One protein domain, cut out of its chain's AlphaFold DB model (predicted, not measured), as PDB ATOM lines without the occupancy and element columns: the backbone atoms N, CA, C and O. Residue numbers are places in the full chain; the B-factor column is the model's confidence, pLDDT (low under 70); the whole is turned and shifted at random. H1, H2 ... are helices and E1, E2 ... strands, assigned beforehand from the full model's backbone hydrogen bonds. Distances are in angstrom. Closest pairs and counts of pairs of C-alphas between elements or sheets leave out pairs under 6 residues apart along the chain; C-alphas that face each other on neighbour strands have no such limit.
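AT A GLANCE: This is residues 900 to 978 and 1025 to 1077 of the 1187 residues of the protein "3'-5' exonuclease domain-containing protein" of Fistulifera solaris (UniProt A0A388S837). Helix H4 lies in the middle of a small cluster of helices, with H3 and H5 side by side with it on two sides and H1 crossing over H3 and H4. Short H2 sits across from H4, near H3 and H5, and the strand E1 lies beyond it at one end. The 132 printed residues, mostly helix in class, hold H1, E1, H2, H3, H4 and H5 in that order; E1 pairs with no named strand. The whole is compact, with a radius of gyration of the C-alphas of 14.5 A and spans of 44 by 30 by 27 A.

IN THESE COORDINATES: Find C-alpha 905 at (128.343, 221.745, 301.392); from there H1 runs 24.2 A to residue 921. Next come E1, residues 948 to 950, 6.9 A, and H2, residues 952 to 957, 8.5 A. H3, residues 968 to 978, is 15.3 A long; H4, residues 1026 to 1041, 21.1 A. H5, residues 1055 to 1068, runs 20.2 A to C-alpha 1068 at (139.088, 244.504, 287.504).

HOW THE PARTS SIT: Look first at H4, a hub with H3: they touch at the C-alphas of Ala 978 and Arg 1032, 5.0 A apart, at a shallow tilt of 13 degrees, opposite ways. H4 and H5 form a hairpin, closest at the C-alphas of Pro 1026 and Ile 1068, 5.9 A. H1 touches H4 at a steep tilt of 47 degrees, with C-alphas 915 and 1032 closest, 5.1 A. H2 and H3, a hairpin, only just touch, with 3 pairs of C-alphas within 8 A; Ile 956 and Leu 975 have the closest, 6.7 A. Each O i to N i+4 pair is within hydrogen-bond range in H1, H2, H3 and H5, and 11 of 12 are in H4.

THE WHOLE: The farthest C-alphas, of Val 1047 and Pro 1077, are 45.4 A apart. Residues 979 to 1024 are not printed; C-alphas 978 and 1025 are 11.9 A apart across this cut. The links H1 to E1 and H4 to H5 are long. Confidence is under 70 at residues 900 to 908, 922 to 932 and 936 to 938.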
ATOM      1  N   PHE A 900     138.959 216.178 305.168       45.53
ATOM      2  CA  PHE A 900     137.934 217.181 304.845       45.53
ATOM      3  C   PHE A 900     137.069 217.613 306.043       45.53
ATOM      4  O   PHE A 900     135.858 217.808 305.926       45.53
ATOM      5  N   SER A 901     137.693 217.829 307.199       44.59
ATOM      6  CA  SER A 901     137.015 218.181 308.456       44.59
ATOM      7  C   SER A 901     136.499 219.635 308.557       44.59
ATOM      8  O   SER A 901     135.584 219.909 309.335       44.59
ATOM      9  N   GLU A 902     137.018 220.592 307.772       51.72
ATOM     10  CA  GLU A 902     136.770 222.037 308.000       51.72
ATOM     11  C   GLU A 902     135.692 222.705 307.119       51.72
ATOM     12  O   GLU A 902     135.172 223.775 307.472       51.72
ATOM     13  N   LEU A 903     135.333 222.129 305.968       57.97
ATOM     14  CA  LEU A 903     134.436 222.743 304.979       57.97
ATOM     15  C   LEU A 903     133.259 221.829 304.635       57.97
ATOM     16  O   LEU A 903     133.402 220.625 304.451       57.97
ATOM     17  N   THR A 904     132.064 222.415 304.548       63.66
ATOM     18  CA  THR A 904     130.816 221.665 304.357       63.66
ATOM     19  C   THR A 904     130.051 222.168 303.131       63.66
ATOM     20  O   THR A 904     130.102 223.366 302.833       63.66
ATOM     21  N   PRO A 905     129.247 221.317 302.465       64.31
ATOM     22  CA  PRO A 905     128.343 221.745 301.392       64.31
ATOM     23  C   PRO A 905     127.350 222.854 301.791       64.31
ATOM     24  O   PRO A 905     126.778 223.502 300.920       64.31
ATOM     25  N   ALA A 906     127.135 223.088 303.092       67.75
ATOM     26  CA  ALA A 906     126.368 224.230 303.591       67.75
ATOM     27  C   ALA A 906     127.156 225.551 303.481       67.75
ATOM     28  O   ALA A 906     126.638 226.505 302.909       67.75
ATOM     29  N   LYS A 907     128.425 225.587 303.927       68.62
ATOM     30  CA  LYS A 907     129.317 226.756 303.746       68.62
ATOM     31  C   LYS A 907     129.502 227.101 302.261       68.62
ATOM     32  O   LYS A 907     129.568 228.271 301.902       68.62
ATOM     33  N   ILE A 908     129.557 226.086 301.394       66.81
ATOM     34  CA  ILE A 908     129.704 226.260 299.939       66.81
ATOM     35  C   ILE A 908     128.445 226.902 299.332       66.81
ATOM     36  O   ILE A 908     128.560 227.877 298.593       66.81
ATOM     37  N   ARG A 909     127.245 226.430 299.704       72.00
ATOM     38  CA  ARG A 909     125.978 227.073 299.306       72.00
ATOM     39  C   ARG A 909     125.856 228.510 299.815       72.00
ATOM     40  O   ARG A 909     125.406 229.366 299.065       72.00
ATOM     41  N   GLU A 910     126.297 228.797 301.043       76.69
ATOM     42  CA  GLU A 910     126.309 230.167 301.577       76.69
ATOM     43  C   GLU A 910     127.173 231.103 300.711       76.69
ATOM     44  O   GLU A 910     126.734 232.200 300.370       76.69
ATOM     45  N   ILE A 911     128.367 230.650 300.302       74.19
ATOM     46  CA  ILE A 911     129.268 231.377 299.391       74.19
ATOM     47  C   ILE A 911     128.600 231.637 298.035       74.19
ATOM     48  O   ILE A 911     128.623 232.773 297.556       74.19
ATOM     49  N   ASP A 912     127.981 230.622 297.430       73.56
ATOM     50  CA  ASP A 912     127.303 230.773 296.138       73.56
ATOM     51  C   ASP A 912     126.117 231.750 296.236       73.56
ATOM     52  O   ASP A 912     125.976 232.630 295.387       73.56
ATOM     53  N   ASP A 913     125.317 231.695 297.308       78.56
ATOM     54  CA  ASP A 913     124.233 232.656 297.548       78.56
ATOM     55  C   ASP A 913     124.736 234.075 297.856       78.56
ATOM     56  O   ASP A 913     124.021 235.044 297.597       78.56
ATOM     57  N   ILE A 914     125.936 234.251 298.418       78.56
ATOM     58  CA  ILE A 914     126.579 235.569 298.573       78.56
ATOM     59  C   ILE A 914     126.962 236.133 297.199       78.56
ATOM     60  O   ILE A 914     126.579 237.259 296.876       78.56
ATOM     61  N   ILE A 915     127.661 235.347 296.374       79.56
ATOM     62  CA  ILE A 915     128.101 235.752 295.029       79.56
ATOM     63  C   ILE A 915     126.887 236.055 294.137       79.56
ATOM     64  O   ILE A 915     126.856 237.093 293.474       79.56
ATOM     65  N   ARG A 916     125.859 235.199 294.173       77.69
ATOM     66  CA  ARG A 916     124.609 235.369 293.421       77.69
ATOM     67  C   ARG A 916     123.873 236.645 293.822       77.69
ATOM     68  O   ARG A 916     123.660 237.499 292.971       77.69
ATOM     69  N   ARG A 917     123.592 236.850 295.117       75.50
ATOM     70  CA  ARG A 917     122.885 238.056 295.600       75.50
ATOM     71  C   ARG A 917     123.623 239.368 295.297       75.50
ATOM     72  O   ARG A 917     122.984 240.417 295.256       75.50
ATOM     73  N   ALA A 918     124.944 239.335 295.113       74.44
ATOM     74  CA  ALA A 918     125.729 240.513 294.745       74.44
ATOM     75  C   ALA A 918     125.531 240.903 293.276       74.44
ATOM     76  O   ALA A 918     125.411 242.087 292.964       74.44
ATOM     77  N   VAL A 919     125.439 239.906 292.388       74.12
ATOM     78  CA  VAL A 919     125.026 240.113 290.994       74.12
ATOM     79  C   VAL A 919     123.552 240.514 290.939       74.12
ATOM     80  O   VAL A 919     123.232 241.493 290.273       74.12
ATOM     81  N   ASP A 920     122.680 239.850 291.711       72.19
ATOM     82  CA  ASP A 920     121.235 240.124 291.744       72.19
ATOM     83  C   ASP A 920     120.905 241.581 292.123       72.19
ATOM     84  O   ASP A 920     119.912 242.141 291.663       72.19
ATOM     85  N   LYS A 921     121.734 242.210 292.968       70.94
ATOM     86  CA  LYS A 921     121.572 243.610 293.393       70.94
ATOM     87  C   LYS A 921     122.327 244.630 292.540       70.94
ATOM     88  O   LYS A 921     122.058 245.818 292.695       70.94
ATOM     89  N   MET A 922     123.310 244.197 291.742       66.38
ATOM     90  CA  MET A 922     124.323 245.059 291.100       66.38
ATOM     91  C   MET A 922     124.840 246.181 292.021       66.38
ATOM     92  O   MET A 922     124.949 247.343 291.631       66.38
ATOM     93  N   GLY A 923     125.109 245.834 293.281       62.34
ATOM     94  CA  GLY A 923     125.299 246.808 294.350       62.34
ATOM     95  C   GLY A 923     125.787 246.184 295.661       62.34
ATOM     96  O   GLY A 923     125.872 244.956 295.768       62.34
ATOM     97  N   PRO A 924     126.107 247.012 296.675       57.69
ATOM     98  CA  PRO A 924     126.506 246.541 298.001       57.69
ATOM     99  C   PRO A 924     125.448 245.604 298.600       57.69
ATOM    100  O   PRO A 924     124.247 245.897 298.607       57.69
ATOM    101  N   LEU A 925     125.895 244.445 299.090       53.94
ATOM    102  CA  LEU A 925     125.009 243.365 299.533       53.94
ATOM    103  C   LEU A 925     124.145 243.785 300.723       53.94
ATOM    104  O   LEU A 925     122.940 243.532 300.724       53.94
ATOM    105  N   THR A 926     124.780 244.410 301.713       49.72
ATOM    106  CA  THR A 926     124.224 245.041 302.921       49.72
ATOM    107  C   THR A 926     125.402 245.632 303.686       49.72
ATOM    108  O   THR A 926     126.443 244.979 303.746       49.72
ATOM    109  N   ALA A 927     125.193 246.758 304.371       45.12
ATOM    110  CA  ALA A 927     126.182 247.360 305.261       45.12
ATOM    111  C   ALA A 927     126.590 246.410 306.409       45.12
ATOM    112  O   ALA A 927     125.989 246.392 307.482       45.12
ATOM    113  N   GLN A 928     127.634 245.622 306.164       50.94
ATOM    114  CA  GLN A 928     128.434 244.917 307.162       50.94
ATOM    115  C   GLN A 928     129.818 245.573 307.223       50.94
ATOM    116  O   GLN A 928     130.259 246.207 306.264       50.94
ATOM    117  N   ASP A 929     130.526 245.406 308.342       48.38
ATOM    118  CA  ASP A 929     131.744 246.158 308.671       48.38
ATOM    119  C   ASP A 929     132.868 246.162 307.617       48.38
ATOM    120  O   ASP A 929     133.779 246.978 307.735       48.38
ATOM    121  N   GLY A 930     132.868 245.258 306.632       51.31
ATOM    122  CA  GLY A 930     133.869 245.226 305.557       51.31
ATOM    123  C   GLY A 930     133.797 246.431 304.610       51.31
ATOM    124  O   GLY A 930     134.834 246.924 304.170       51.31
ATOM    125  N   GLU A 931     132.599 246.964 304.347       56.03
ATOM    126  CA  GLU A 931     132.403 248.013 303.329       56.03
ATOM    127  C   GLU A 931     133.134 249.326 303.678       56.03
ATOM    128  O   GLU A 931     133.599 250.028 302.782       56.03
ATOM    129  N   LYS A 932     133.358 249.611 304.972       64.31
ATOM    130  CA  LYS A 932     134.111 250.794 305.445       64.31
ATOM    131  C   LYS A 932     135.614 250.767 305.119       64.31
ATOM    132  O   LYS A 932     136.292 251.774 305.314       64.31
ATOM    133  N   TYR A 933     136.143 249.626 304.670       70.88
ATOM    134  CA  TYR A 933     137.552 249.452 304.299       70.88
ATOM    135  C   TYR A 933     137.788 249.361 302.787       70.88
ATOM    136  O   TYR A 933     138.944 249.384 302.361       70.88
ATOM    137  N   LEU A 934     136.733 249.310 301.973       80.56
ATOM    138  CA  LEU A 934     136.820 249.465 300.519       80.56
ATOM    139  C   LEU A 934     136.638 250.940 300.119       80.56
ATOM    140  O   LEU A 934     136.527 251.824 300.968       80.56
ATOM    141  N   ASP A 935     136.739 251.236 298.826       75.88
ATOM    142  CA  ASP A 935     136.311 252.534 298.292       75.88
ATOM    143  C   ASP A 935     134.800 252.490 298.016       75.88
ATOM    144  O   ASP A 935     134.298 251.412 297.680       75.88
ATOM    145  N   PRO A 936     134.066 253.617 298.117       69.50
ATOM    146  CA  PRO A 936     132.644 253.649 297.792       69.50
ATOM    147  C   PRO A 936     132.397 253.075 296.388       69.50
ATOM    148  O   PRO A 936     133.050 253.517 295.434       69.50
ATOM    149  N   PRO A 937     131.495 252.089 296.236       64.50
ATOM    150  CA  PRO A 937     131.302 251.438 294.952       64.50
ATOM    151  C   PRO A 937     130.765 252.445 293.920       64.50
ATOM    152  O   PRO A 937     129.913 253.276 294.252       64.50
ATOM    153  N   PRO A 938     131.258 252.415 292.670       69.44
ATOM    154  CA  PRO A 938     130.784 253.321 291.630       69.44
ATOM    155  C   PRO A 938     129.315 253.022 291.292       69.44
ATOM    156  O   PRO A 938     128.893 251.868 291.319       69.44
ATOM    157  N   LYS A 939     128.541 254.062 290.942       70.38
ATOM    158  CA  LYS A 939     127.093 253.951 290.647       70.38
ATOM    159  C   LYS A 939     126.764 252.928 289.553       70.38
ATOM    160  O   LYS A 939     125.702 252.324 289.583       70.38
ATOM    161  N   SER A 940     127.667 252.776 288.595       75.75
ATOM    162  CA  SER A 940     127.653 251.746 287.566       75.75
ATOM    163  C   SER A 940     129.097 251.393 287.209       75.75
ATOM    164  O   SER A 940     130.041 252.115 287.553       75.75
ATOM    165  N   ILE A 941     129.278 250.259 286.539       85.38
ATOM    166  CA  ILE A 941     130.579 249.778 286.075       85.38
ATOM    167  C   ILE A 941     130.416 249.491 284.587       85.38
ATOM    168  O   ILE A 941     129.584 248.649 284.249       85.38
ATOM    169  N   PRO A 942     131.148 250.183 283.699       87.06
ATOM    170  CA  PRO A 942     131.038 249.931 282.273       87.06
ATOM    171  C   PRO A 942     131.608 248.555 281.923       87.06
ATOM    172  O   PRO A 942     132.497 248.027 282.598       87.06
ATOM    173  N   ILE A 943     131.128 247.996 280.819       88.56
ATOM    174  CA  ILE A 943     131.844 246.946 280.099       88.56
ATOM    175  C   ILE A 943     133.131 247.556 279.537       88.56
ATOM    176  O   ILE A 943     133.107 248.639 278.953       88.56
ATOM    177  N   CYS A 944     134.252 246.868 279.722       91.25
ATOM    178  CA  CYS A 944     135.514 247.137 279.045       91.25
ATOM    179  C   CYS A 944     136.332 245.841 278.974       91.25
ATOM    180  O   CYS A 944     136.179 244.948 279.813       91.25
ATOM    181  N   TYR A 945     137.189 245.745 277.964       93.06
ATOM    182  CA  TYR A 945     138.022 244.578 277.675       93.06
ATOM    183  C   TYR A 945     139.446 245.044 277.365       93.06
ATOM    184  O   TYR A 945     139.638 246.189 276.947       93.06
ATOM    185  N   SER A 946     140.444 244.178 277.560       95.00
ATOM    186  CA  SER A 946     141.840 244.527 277.292       95.00
ATOM    187  C   SER A 946     142.550 243.514 276.401       95.00
ATOM    188  O   SER A 946     142.380 242.309 276.567       95.00
ATOM    189  N   ALA A 947     143.387 244.010 275.487       95.12
ATOM    190  CA  ALA A 947     144.343 243.188 274.745       95.12
ATOM    191  C   ALA A 947     145.539 242.749 275.620       95.12
ATOM    192  O   ALA A 947     146.220 241.775 275.294       95.12
ATOM    193  N   VAL A 948     145.786 243.433 276.747       96.94
ATOM    194  CA  VAL A 948     146.809 243.067 277.737       96.94
ATOM    195  C   VAL A 948     146.122 242.637 279.030       96.94
ATOM    196  O   VAL A 948     145.622 243.445 279.810       96.94
ATOM    197  N   LEU A 949     146.092 241.328 279.241       96.12
ATOM    198  CA  LEU A 949     145.395 240.669 280.333       96.12
ATOM    199  C   LEU A 949     146.341 240.392 281.505       96.12
ATOM    200  O   LEU A 949     147.536 240.131 281.346       96.12
ATOM    201  N   GLY A 950     145.782 240.424 282.707       93.75
ATOM    202  CA  GLY A 950     146.448 239.980 283.916       93.75
ATOM    203  C   GLY A 950     146.249 238.488 284.150       93.75
ATOM    204  O   GLY A 950     145.190 237.932 283.849       93.75
ATOM    205  N   ASP A 951     147.233 237.831 284.753       91.19
ATOM    206  CA  ASP A 951     147.036 236.472 285.242       91.19
ATOM    207  C   ASP A 951     146.087 236.441 286.457       91.19
ATOM    208  O   ASP A 951     146.377 236.970 287.532       91.19
ATOM    209  N   ILE A 952     144.943 235.777 286.280       90.19
ATOM    210  CA  ILE A 952     143.907 235.577 287.299       90.19
ATOM    211  C   ILE A 952     144.429 234.774 288.502       90.19
ATOM    212  O   ILE A 952     143.990 235.017 289.626       90.19
ATOM    213  N   ILE A 953     145.383 233.857 288.320       85.06
ATOM    214  CA  ILE A 953     145.964 233.090 289.434       85.06
ATOM    215  C   ILE A 953     146.788 234.017 290.331       85.06
ATOM    216  O   ILE A 953     146.559 234.083 291.542       85.06
ATOM    217  N   HIS A 954     147.650 234.834 289.726       85.75
ATOM    218  CA  HIS A 954     148.373 235.905 290.410       85.75
ATOM    219  C   HIS A 954     147.420 236.938 291.046       85.75
ATOM    220  O   HIS A 954     147.669 237.399 292.163       85.75
ATOM    221  N   ALA A 955     146.285 237.243 290.409       88.94
ATOM    222  CA  ALA A 955     145.238 238.117 290.948       88.94
ATOM    223  C   ALA A 955     144.601 237.562 292.239       88.94
ATOM    224  O   ALA A 955     144.462 238.288 293.226       88.94
ATOM    225  N   ILE A 956     144.274 236.266 292.253       87.12
ATOM    226  CA  ILE A 956     143.725 235.537 293.408       87.12
ATOM    227  C   ILE A 956     144.769 235.441 294.535       87.12
ATOM    228  O   ILE A 956     144.450 235.665 295.703       87.12
ATOM    229  N   MET A 957     146.036 235.177 294.199       85.06
ATOM    230  CA  MET A 957     147.146 235.059 295.161       85.06
ATOM    231  C   MET A 957     147.670 236.407 295.693       85.06
ATOM    232  O   MET A 957     148.416 236.436 296.678       85.06
ATOM    233  N   ARG A 958     147.267 237.536 295.091       86.38
ATOM    234  CA  ARG A 958     147.691 238.905 295.451       86.38
ATOM    235  C   ARG A 958     147.435 239.232 296.932       86.38
ATOM    236  O   ARG A 958     148.268 239.863 297.595       86.38
ATOM    237  N   ILE A 959     146.296 238.784 297.468       89.31
ATOM    238  CA  ILE A 959     145.846 239.032 298.848       89.31
ATOM    239  C   ILE A 959     146.211 237.828 299.732       89.31
ATOM    240  O   ILE A 959     145.394 236.952 300.009       89.31
ATOM    241  N   LYS A 960     147.474 237.786 300.172       86.88
ATOM    242  CA  LYS A 960     147.995 236.750 301.079       86.88
ATOM    243  C   LYS A 960     147.402 236.907 302.488       86.88
ATOM    244  O   LYS A 960     147.776 237.826 303.208       86.88
ATOM    245  N   VAL A 961     146.496 236.003 302.863       86.06
ATOM    246  CA  VAL A 961     145.844 235.940 304.187       86.06
ATOM    247  C   VAL A 961     146.629 235.066 305.186       86.06
ATOM    248  O   VAL A 961     147.443 234.245 304.753       86.06
ATOM    249  N   PRO A 962     146.413 235.192 306.514       83.94
ATOM    250  CA  PRO A 962     147.162 234.428 307.516       83.94
ATOM    251  C   PRO A 962     147.013 232.905 307.363       83.94
ATOM    252  O   PRO A 962     145.908 232.372 307.286       83.94
ATOM    253  N   ALA A 963     148.142 232.188 307.367       79.94
ATOM    254  CA  ALA A 963     148.208 230.776 306.978       79.94
ATOM    255  C   ALA A 963     147.369 229.814 307.846       79.94
ATOM    256  O   ALA A 963     146.907 228.799 307.326       79.94
ATOM    257  N   LYS A 964     147.175 230.130 309.135       82.38
ATOM    258  CA  LYS A 964     146.458 229.304 310.127       82.38
ATOM    259  C   LYS A 964     145.036 229.795 310.456       82.38
ATOM    260  O   LYS A 964     144.445 229.304 311.406       82.38
ATOM    261  N   HIS A 965     144.506 230.778 309.728       84.25
ATOM    262  CA  HIS A 965     143.181 231.329 310.020       84.25
ATOM    263  C   HIS A 965     142.071 230.416 309.478       84.25
ATOM    264  O   HIS A 965     142.078 230.076 308.294       84.25
ATOM    265  N   GLU A 966     141.083 230.092 310.316       83.75
ATOM    266  CA  GLU A 966     139.961 229.180 310.007       83.75
ATOM    267  C   GLU A 966     139.193 229.504 308.705       83.75
ATOM    268  O   GLU A 966     138.639 228.621 308.052       83.75
ATOM    269  N   CYS A 967     139.173 230.774 308.284       82.44
ATOM    270  CA  CYS A 967     138.492 231.207 307.063       82.44
ATOM    271  C   CYS A 967     139.346 231.078 305.785       82.44
ATOM    272  O   CYS A 967     138.790 231.231 304.698       82.44
ATOM    273  N   ARG A 968     140.657 230.778 305.869       83.00
ATOM    274  CA  ARG A 968     141.594 230.751 304.720       83.00
ATOM    275  C   ARG A 968     141.082 229.882 303.568       83.00
ATOM    276  O   ARG A 968     140.948 230.381 302.453       83.00
ATOM    277  N   LYS A 969     140.784 228.602 303.833       77.19
ATOM    278  CA  LYS A 969     140.356 227.635 302.801       77.19
ATOM    279  C   LYS A 969     139.056 228.082 302.111       77.19
ATOM    280  O   LYS A 969     138.964 228.037 300.888       77.19
ATOM    281  N   ALA A 970     138.082 228.557 302.895       78.31
ATOM    282  CA  ALA A 970     136.783 229.020 302.400       78.31
ATOM    283  C   ALA A 970     136.902 230.299 301.553       78.31
ATOM    284  O   ALA A 970     136.333 230.376 300.467       78.31
ATOM    285  N   TYR A 971     137.693 231.270 302.021       84.56
ATOM    286  CA  TYR A 971     137.982 232.510 301.304       84.56
ATOM    287  C   TYR A 971     138.652 232.249 299.948       84.56
ATOM    288  O   TYR A 971     138.199 232.778 298.933       84.56
ATOM    289  N   SER A 972     139.693 231.410 299.903       82.31
ATOM    290  CA  SER A 972     140.415 231.121 298.658       82.31
ATOM    291  C   SER A 972     139.508 230.504 297.591       82.31
ATOM    292  O   SER A 972     139.512 230.968 296.452       82.31
ATOM    293  N   ALA A 973     138.682 229.515 297.942       78.75
ATOM    294  CA  ALA A 973     137.765 228.902 296.983       78.75
ATOM    295  C   ALA A 973     136.602 229.830 296.586       78.75
ATOM    296  O   ALA A 973     136.216 229.854 295.417       78.75
ATOM    297  N   ALA A 974     136.079 230.634 297.520       81.75
ATOM    298  CA  ALA A 974     135.098 231.673 297.209       81.75
ATOM    299  C   ALA A 974     135.651 232.684 296.194       81.75
ATOM    300  O   ALA A 974     134.958 233.043 295.246       81.75
ATOM    301  N   LEU A 975     136.915 233.092 296.344       87.25
ATOM    302  CA  LEU A 975     137.569 234.018 295.424       87.25
ATOM    303  C   LEU A 975     137.791 233.385 294.041       87.25
ATOM    304  O   LEU A 975     137.493 234.024 293.035       87.25
ATOM    305  N   VAL A 976     138.213 232.115 293.972       86.25
ATOM    306  CA  VAL A 976     138.308 231.366 292.701       86.25
ATOM    307  C   VAL A 976     136.951 231.307 291.989       86.25
ATOM    308  O   VAL A 976     136.892 231.583 290.792       86.25
ATOM    309  N   ARG A 977     135.858 231.004 292.707       83.19
ATOM    310  CA  ARG A 977     134.491 230.990 292.147       83.19
ATOM    311  C   ARG A 977     134.041 232.386 291.715       83.19
ATOM    312  O   ARG A 977     133.455 232.531 290.649       83.19
ATOM    313  N   ALA A 978     134.352 233.432 292.479       88.69
ATOM    314  CA  ALA A 978     134.022 234.806 292.102       88.69
ATOM    315  C   ALA A 978     134.692 235.234 290.784       88.69
ATOM    316  O   ALA A 978     134.024 235.860 289.959       88.69
ATOM    317  N   PRO A1025     132.666 239.784 282.319       89.31
ATOM    318  CA  PRO A1025     132.986 241.191 282.070       89.31
ATOM    319  C   PRO A1025     132.973 242.032 283.364       89.31
ATOM    320  O   PRO A1025     132.299 241.652 284.332       89.31
ATOM    321  N   PRO A1026     133.653 243.197 283.409       90.81
ATOM    322  CA  PRO A1026     133.911 243.928 284.657       90.81
ATOM    323  C   PRO A1026     132.665 244.286 285.465       90.81
ATOM    324  O   PRO A1026     132.691 244.220 286.695       90.81
ATOM    325  N   HIS A1027     131.560 244.594 284.777       86.06
ATOM    326  CA  HIS A1027     130.274 244.938 285.386       86.06
ATOM    327  C   HIS A1027     129.624 243.800 286.197       86.06
ATOM    328  O   HIS A1027     128.760 244.074 287.023       86.06
ATOM    329  N   LEU A1028     130.055 242.546 286.010       87.81
ATOM    330  CA  LEU A1028     129.655 241.393 286.831       87.81
ATOM    331  C   LEU A1028     130.794 240.944 287.752       87.81
ATOM    332  O   LEU A1028     130.582 240.715 288.945       87.81
ATOM    333  N   LEU A1029     132.013 240.839 287.211       91.31
ATOM    334  CA  LEU A1029     133.189 240.343 287.929       91.31
ATOM    335  C   LEU A1029     133.524 241.192 289.166       91.31
ATOM    336  O   LEU A1029     133.846 240.637 290.216       91.31
ATOM    337  N   TYR A1030     133.385 242.520 289.080       91.50
ATOM    338  CA  TYR A1030     133.619 243.404 290.223       91.50
ATOM    339  C   TYR A1030     132.695 243.082 291.398       91.50
ATOM    340  O   TYR A1030     133.185 242.930 292.512       91.50
ATOM    341  N   TRP A1031     131.381 242.947 291.181       86.94
ATOM    342  CA  TRP A1031     130.432 242.691 292.273       86.94
ATOM    343  C   TRP A1031     130.647 241.314 292.900       86.94
ATOM    344  O   TRP A1031     130.655 241.201 294.126       86.94
ATOM    345  N   ARG A1032     130.918 240.290 292.078       89.94
ATOM    346  CA  ARG A1032     131.253 238.930 292.534       89.94
ATOM    347  C   ARG A1032     132.479 238.928 293.450       89.94
ATOM    348  O   ARG A1032     132.431 238.370 294.543       89.94
ATOM    349  N   VAL A1033     133.567 239.579 293.028       91.31
ATOM    350  CA  VAL A1033     134.816 239.650 293.805       91.31
ATOM    351  C   VAL A1033     134.656 240.559 295.030       91.31
ATOM    352  O   VAL A1033     135.051 240.173 296.129       91.31
ATOM    353  N   CYS A1034     134.013 241.720 294.890       88.69
ATOM    354  CA  CYS A1034     133.740 242.653 295.988       88.69
ATOM    355  C   CYS A1034     132.926 241.996 297.115       88.69
ATOM    356  O   CYS A1034     133.267 242.150 298.285       88.69
ATOM    357  N   ALA A1035     131.914 241.190 296.781       86.31
ATOM    358  CA  ALA A1035     131.111 240.459 297.760       86.31
ATOM    359  C   ALA A1035     131.939 239.484 298.610       86.31
ATOM    360  O   ALA A1035     131.809 239.473 299.834       86.31
ATOM    361  N   VAL A1036     132.833 238.713 297.979       87.88
ATOM    362  CA  VAL A1036     133.749 237.801 298.684       87.88
ATOM    363  C   VAL A1036     134.713 238.583 299.579       87.88
ATOM    364  O   VAL A1036     134.883 238.227 300.745       87.88
ATOM    365  N   LEU A1037     135.303 239.671 299.075       89.50
ATOM    366  CA  LEU A1037     136.229 240.516 299.840       89.50
ATOM    367  C   LEU A1037     135.547 241.148 301.068       89.50
ATOM    368  O   LEU A1037     136.078 241.050 302.175       89.50
ATOM    369  N   SER A1038     134.354 241.726 300.902       85.81
ATOM    370  CA  SER A1038     133.578 242.343 301.988       85.81
ATOM    371  C   SER A1038     133.096 241.333 303.033       85.81
ATOM    372  O   SER A1038     133.164 241.623 304.227       85.81
ATOM    373  N   TYR A1039     132.640 240.146 302.612       84.75
ATOM    374  CA  TYR A1039     132.136 239.111 303.524       84.75
ATOM    375  C   TYR A1039     133.255 238.427 304.325       84.75
ATOM    376  O   TYR A1039     133.082 238.157 305.515       84.75
ATOM    377  N   PHE A1040     134.402 238.134 303.698       87.00
ATOM    378  CA  PHE A1040     135.497 237.415 304.359       87.00
ATOM    379  C   PHE A1040     136.487 238.322 305.097       87.00
ATOM    380  O   PHE A1040     136.987 237.916 306.144       87.00
ATOM    381  N   GLY A1041     136.772 239.533 304.606       87.38
ATOM    382  CA  GLY A1041     137.892 240.346 305.100       87.38
ATOM    383  C   GLY A1041     137.840 240.693 306.594       87.38
ATOM    384  O   GLY A1041     138.878 240.740 307.249       87.38
ATOM    385  N   ASN A1042     136.638 240.856 307.155       87.25
ATOM    386  CA  ASN A1042     136.430 241.131 308.583       87.25
ATOM    387  C   ASN A1042     136.013 239.906 309.417       87.25
ATOM    388  O   ASN A1042     135.669 240.069 310.588       87.25
ATOM    389  N   LYS A1043     136.039 238.683 308.868       87.06
ATOM    390  CA  LYS A1043     135.866 237.473 309.692       87.06
ATOM    391  C   LYS A1043     136.990 237.436 310.725       87.06
ATOM    392  O   LYS A1043     138.153 237.547 310.354       87.06
ATOM    393  N   ILE A1044     136.634 237.338 312.005       87.62
ATOM    394  CA  ILE A1044     137.588 237.305 313.116       87.62
ATOM    395  C   ILE A1044     137.908 235.850 313.430       87.62
ATOM    396  O   ILE A1044     137.007 235.093 313.774       87.62
ATOM    397  N   ASP A1045     139.185 235.494 313.359       86.88
ATOM    398  CA  ASP A1045     139.684 234.162 313.681       86.88
ATOM    399  C   ASP A1045     139.368 233.756 315.128       86.88
ATOM    400  O   ASP A1045     139.750 234.451 316.080       86.88
ATOM    401  N   SER A1046     138.702 232.612 315.307       87.38
ATOM    402  CA  SER A1046     138.289 232.123 316.627       87.38
ATOM    403  C   SER A1046     139.442 231.951 317.622       87.38
ATOM    404  O   SER A1046     139.226 232.168 318.818       87.38
ATOM    405  N   VAL A1047     140.660 231.643 317.160       84.31
ATOM    406  CA  VAL A1047     141.850 231.472 318.008       84.31
ATOM    407  C   VAL A1047     142.610 232.788 318.178       84.31
ATOM    408  O   VAL A1047     142.746 233.285 319.294       84.31
ATOM    409  N   SER A1048     143.103 233.378 317.085       83.56
ATOM    410  CA  SER A1048     144.019 234.527 317.136       83.56
ATOM    411  C   SER A1048     143.341 235.888 317.335       83.56
ATOM    412  O   SER A1048     144.038 236.886 317.531       83.56
ATOM    413  N   LYS A1049     141.999 235.936 317.300       89.12
ATOM    414  CA  LYS A1049     141.148 237.129 317.496       89.12
ATOM    415  C   LYS A1049     141.463 238.305 316.560       89.12
ATOM    416  O   LYS A1049     141.148 239.454 316.869       89.12
ATOM    417  N   LYS A1050     142.068 238.027 315.403       87.31
ATOM    418  CA  LYS A1050     142.389 239.010 314.356       87.31
ATOM    419  C   LYS A1050     141.445 238.841 313.161       87.31
ATOM    420  O   LYS A1050     141.015 237.716 312.911       87.31
ATOM    421  N   PRO A1051     141.121 239.924 312.430       90.38
ATOM    422  CA  PRO A1051     140.405 239.817 311.161       90.38
ATOM    423  C   PRO A1051     141.269 239.142 310.086       90.38
ATOM    424  O   PRO A1051     142.500 239.237 310.126       90.38
ATOM    425  N   LEU A1052     140.626 238.532 309.086       87.44
ATOM    426  CA  LEU A1052     141.294 237.931 307.928       87.44
ATOM    427  C   LEU A1052     142.156 238.928 307.141       87.44
ATOM    428  O   LEU A1052     143.239 238.563 306.676       87.44
ATOM    429  N   PHE A1053     141.692 240.172 306.996       92.69
ATOM    430  CA  PHE A1053     142.409 241.252 306.319       92.69
ATOM    431  C   PHE A1053     142.914 242.303 307.316       92.69
ATOM    432  O   PHE A1053     142.140 242.926 308.046       92.69
ATOM    433  N   GLY A1054     144.221 242.568 307.284       90.00
ATOM    434  CA  GLY A1054     144.809 243.771 307.858       90.00
ATOM    435  C   GLY A1054     144.751 244.959 306.891       90.00
ATOM    436  O   GLY A1054     144.197 244.897 305.791       90.00
ATOM    437  N   LYS A1055     145.371 246.076 307.291       89.44
ATOM    438  CA  LYS A1055     145.436 247.313 306.488       89.44
ATOM    439  C   LYS A1055     146.063 247.094 305.101       89.44
ATOM    440  O   LYS A1055     145.640 247.715 304.129       89.44
ATOM    441  N   ASN A1056     147.053 246.207 304.999       90.19
ATOM    442  CA  ASN A1056     147.748 245.925 303.742       90.19
ATOM    443  C   ASN A1056     146.890 245.069 302.798       90.19
ATOM    444  O   ASN A1056     146.916 245.263 301.585       90.19
ATOM    445  N   GLU A1057     146.094 244.163 303.355       92.19
ATOM    446  CA  GLU A1057     145.217 243.249 302.629       92.19
ATOM    447  C   GLU A1057     144.021 244.024 302.062       92.19
ATOM    448  O   GLU A1057     143.715 243.879 300.880       92.19
ATOM    449  N   TRP A1058     143.449 244.955 302.835       92.50
ATOM    450  CA  TRP A1058     142.451 245.911 302.342       92.50
ATOM    451  C   TRP A1058     142.994 246.834 301.238       92.50
ATOM    452  O   TRP A1058     142.333 247.022 300.217       92.50
ATOM    453  N   ASN A1059     144.224 247.348 301.362       91.06
ATOM    454  CA  ASN A1059     144.856 248.129 300.286       91.06
ATOM    455  C   ASN A1059     145.034 247.303 298.994       91.06
ATOM    456  O   ASN A1059     144.803 247.802 297.890       91.06
ATOM    457  N   LYS A1060     145.400 246.020 299.115       92.50
ATOM    458  CA  LYS A1060     145.487 245.090 297.977       92.50
ATOM    459  C   LYS A1060     144.115 244.766 297.382       92.50
ATOM    460  O   LYS A1060     144.014 244.685 296.161       92.50
ATOM    461  N   ALA A1061     143.075 244.641 298.209       92.50
ATOM    462  CA  ALA A1061     141.690 244.458 297.777       92.50
ATOM    463  C   ALA A1061     141.192 245.647 296.934       92.50
ATOM    464  O   ALA A1061     140.680 245.437 295.835       92.50
ATOM    465  N   LYS A1062     141.441 246.891 297.374       91.81
ATOM    466  CA  LYS A1062     141.171 248.105 296.577       91.81
ATOM    467  C   LYS A1062     141.903 248.084 295.232       91.81
ATOM    468  O   LYS A1062     141.290 248.314 294.193       91.81
ATOM    469  N   SER A1063     143.197 247.749 295.237       92.06
ATOM    470  CA  SER A1063     144.009 247.657 294.014       92.06
ATOM    471  C   SER A1063     143.484 246.591 293.039       92.06
ATOM    472  O   SER A1063     143.350 246.849 291.846       92.06
ATOM    473  N   LEU A1064     143.103 245.412 293.542       93.12
ATOM    474  CA  LEU A1064     142.515 244.330 292.747       93.12
ATOM    475  C   LEU A1064     141.179 244.737 292.105       93.12
ATOM    476  O   LEU A1064     140.979 244.531 290.911       93.12
ATOM    477  N   LEU A1065     140.290 245.373 292.872       92.50
ATOM    478  CA  LEU A1065     139.014 245.896 292.373       92.50
ATOM    479  C   LEU A1065     139.197 247.052 291.367       92.50
ATOM    480  O   LEU A1065     138.387 247.206 290.452       92.50
ATOM    481  N   SER A1066     140.267 247.843 291.500       91.94
ATOM    482  CA  SER A1066     140.667 248.883 290.538       91.94
ATOM    483  C   SER A1066     141.119 248.283 289.199       91.94
ATOM    484  O   SER A1066     140.689 248.749 288.146       91.94
ATOM    485  N   ASP A1067     141.913 247.209 289.232       93.69
ATOM    486  CA  ASP A1067     142.375 246.500 288.031       93.69
ATOM    487  C   ASP A1067     141.238 245.731 287.327       93.69
ATOM    488  O   ASP A1067     141.159 245.744 286.099       93.69
ATOM    489  N   ILE A1068     140.300 245.127 288.076       94.00
ATOM    490  CA  ILE A1068     139.088 244.504 287.504       94.00
ATOM    491  C   ILE A1068     138.271 245.533 286.707       94.00
ATOM    492  O   ILE A1068     137.841 245.246 285.593       94.00
ATOM    493  N   ARG A1069     138.112 246.761 287.226       92.19
ATOM    494  CA  ARG A1069     137.403 247.865 286.543       92.19
ATOM    495  C   ARG A1069     138.075 248.356 285.252       92.19
ATOM    496  O   ARG A1069     137.488 249.188 284.565       92.19
ATOM    497  N   LYS A1070     139.279 247.874 284.929       92.25
ATOM    498  CA  LYS A1070     139.988 248.140 283.668       92.25
ATOM    499  C   LYS A1070     139.892 246.990 282.651       92.25
ATOM    500  O   LYS A1070     140.520 247.066 281.603       92.25
ATOM    501  N   GLY A1071     139.157 245.917 282.953       93.25
ATOM    502  CA  GLY A1071     139.021 244.762 282.057       93.25
ATOM    503  C   GLY A1071     140.199 243.785 282.078       93.25
ATOM    504  O   GLY A1071     140.112 242.742 281.442       93.25
ATOM    505  N   TYR A1072     141.268 244.055 282.840       95.44
ATOM    506  CA  TYR A1072     142.485 243.231 282.840       95.44
ATOM    507  C   TYR A1072     142.264 241.769 283.264       95.44
ATOM    508  O   TYR A1072     143.038 240.905 282.868       95.44
ATOM    509  N   PHE A1073     141.243 241.482 284.077       94.94
ATOM    510  CA  PHE A1073     140.946 240.132 284.578       94.94
ATOM    511  C   PHE A1073     139.621 239.559 284.053       94.94
ATOM    512  O   PHE A1073     139.133 238.571 284.594       94.94
ATOM    513  N   SER A1074     139.039 240.175 283.024       92.81
ATOM    514  CA  SER A1074     137.870 239.655 282.312       92.81
ATOM    515  C   SER A1074     138.322 238.989 281.018       92.81
ATOM    516  O   SER A1074     139.223 239.494 280.349       92.81
ATOM    517  N   ASP A1075     137.693 237.879 280.635       91.50
ATOM    518  CA  ASP A1075     137.929 237.319 279.307       91.50
ATOM    519  C   ASP A1075     137.381 238.302 278.254       91.50
ATOM    520  O   ASP A1075     136.256 238.792 278.408       91.50
ATOM    521  N   PRO A1076     138.132 238.614 277.185       88.56
ATOM    522  CA  PRO A1076     137.600 239.381 276.069       88.56
ATOM    523  C   PRO A1076     136.604 238.549 275.241       88.56
ATOM    524  O   PRO A1076     136.692 237.313 275.218       88.56
ATOM    525  N   PRO A1077     135.667 239.199 274.528       81.50
ATOM    526  CA  PRO A1077     134.705 238.508 273.681       81.50
ATOM    527  C   PRO A1077     135.427 237.741 272.569       81.50
ATOM    528  O   PRO A1077     136.350 238.255 271.931       81.50
TER     529      PRO A1077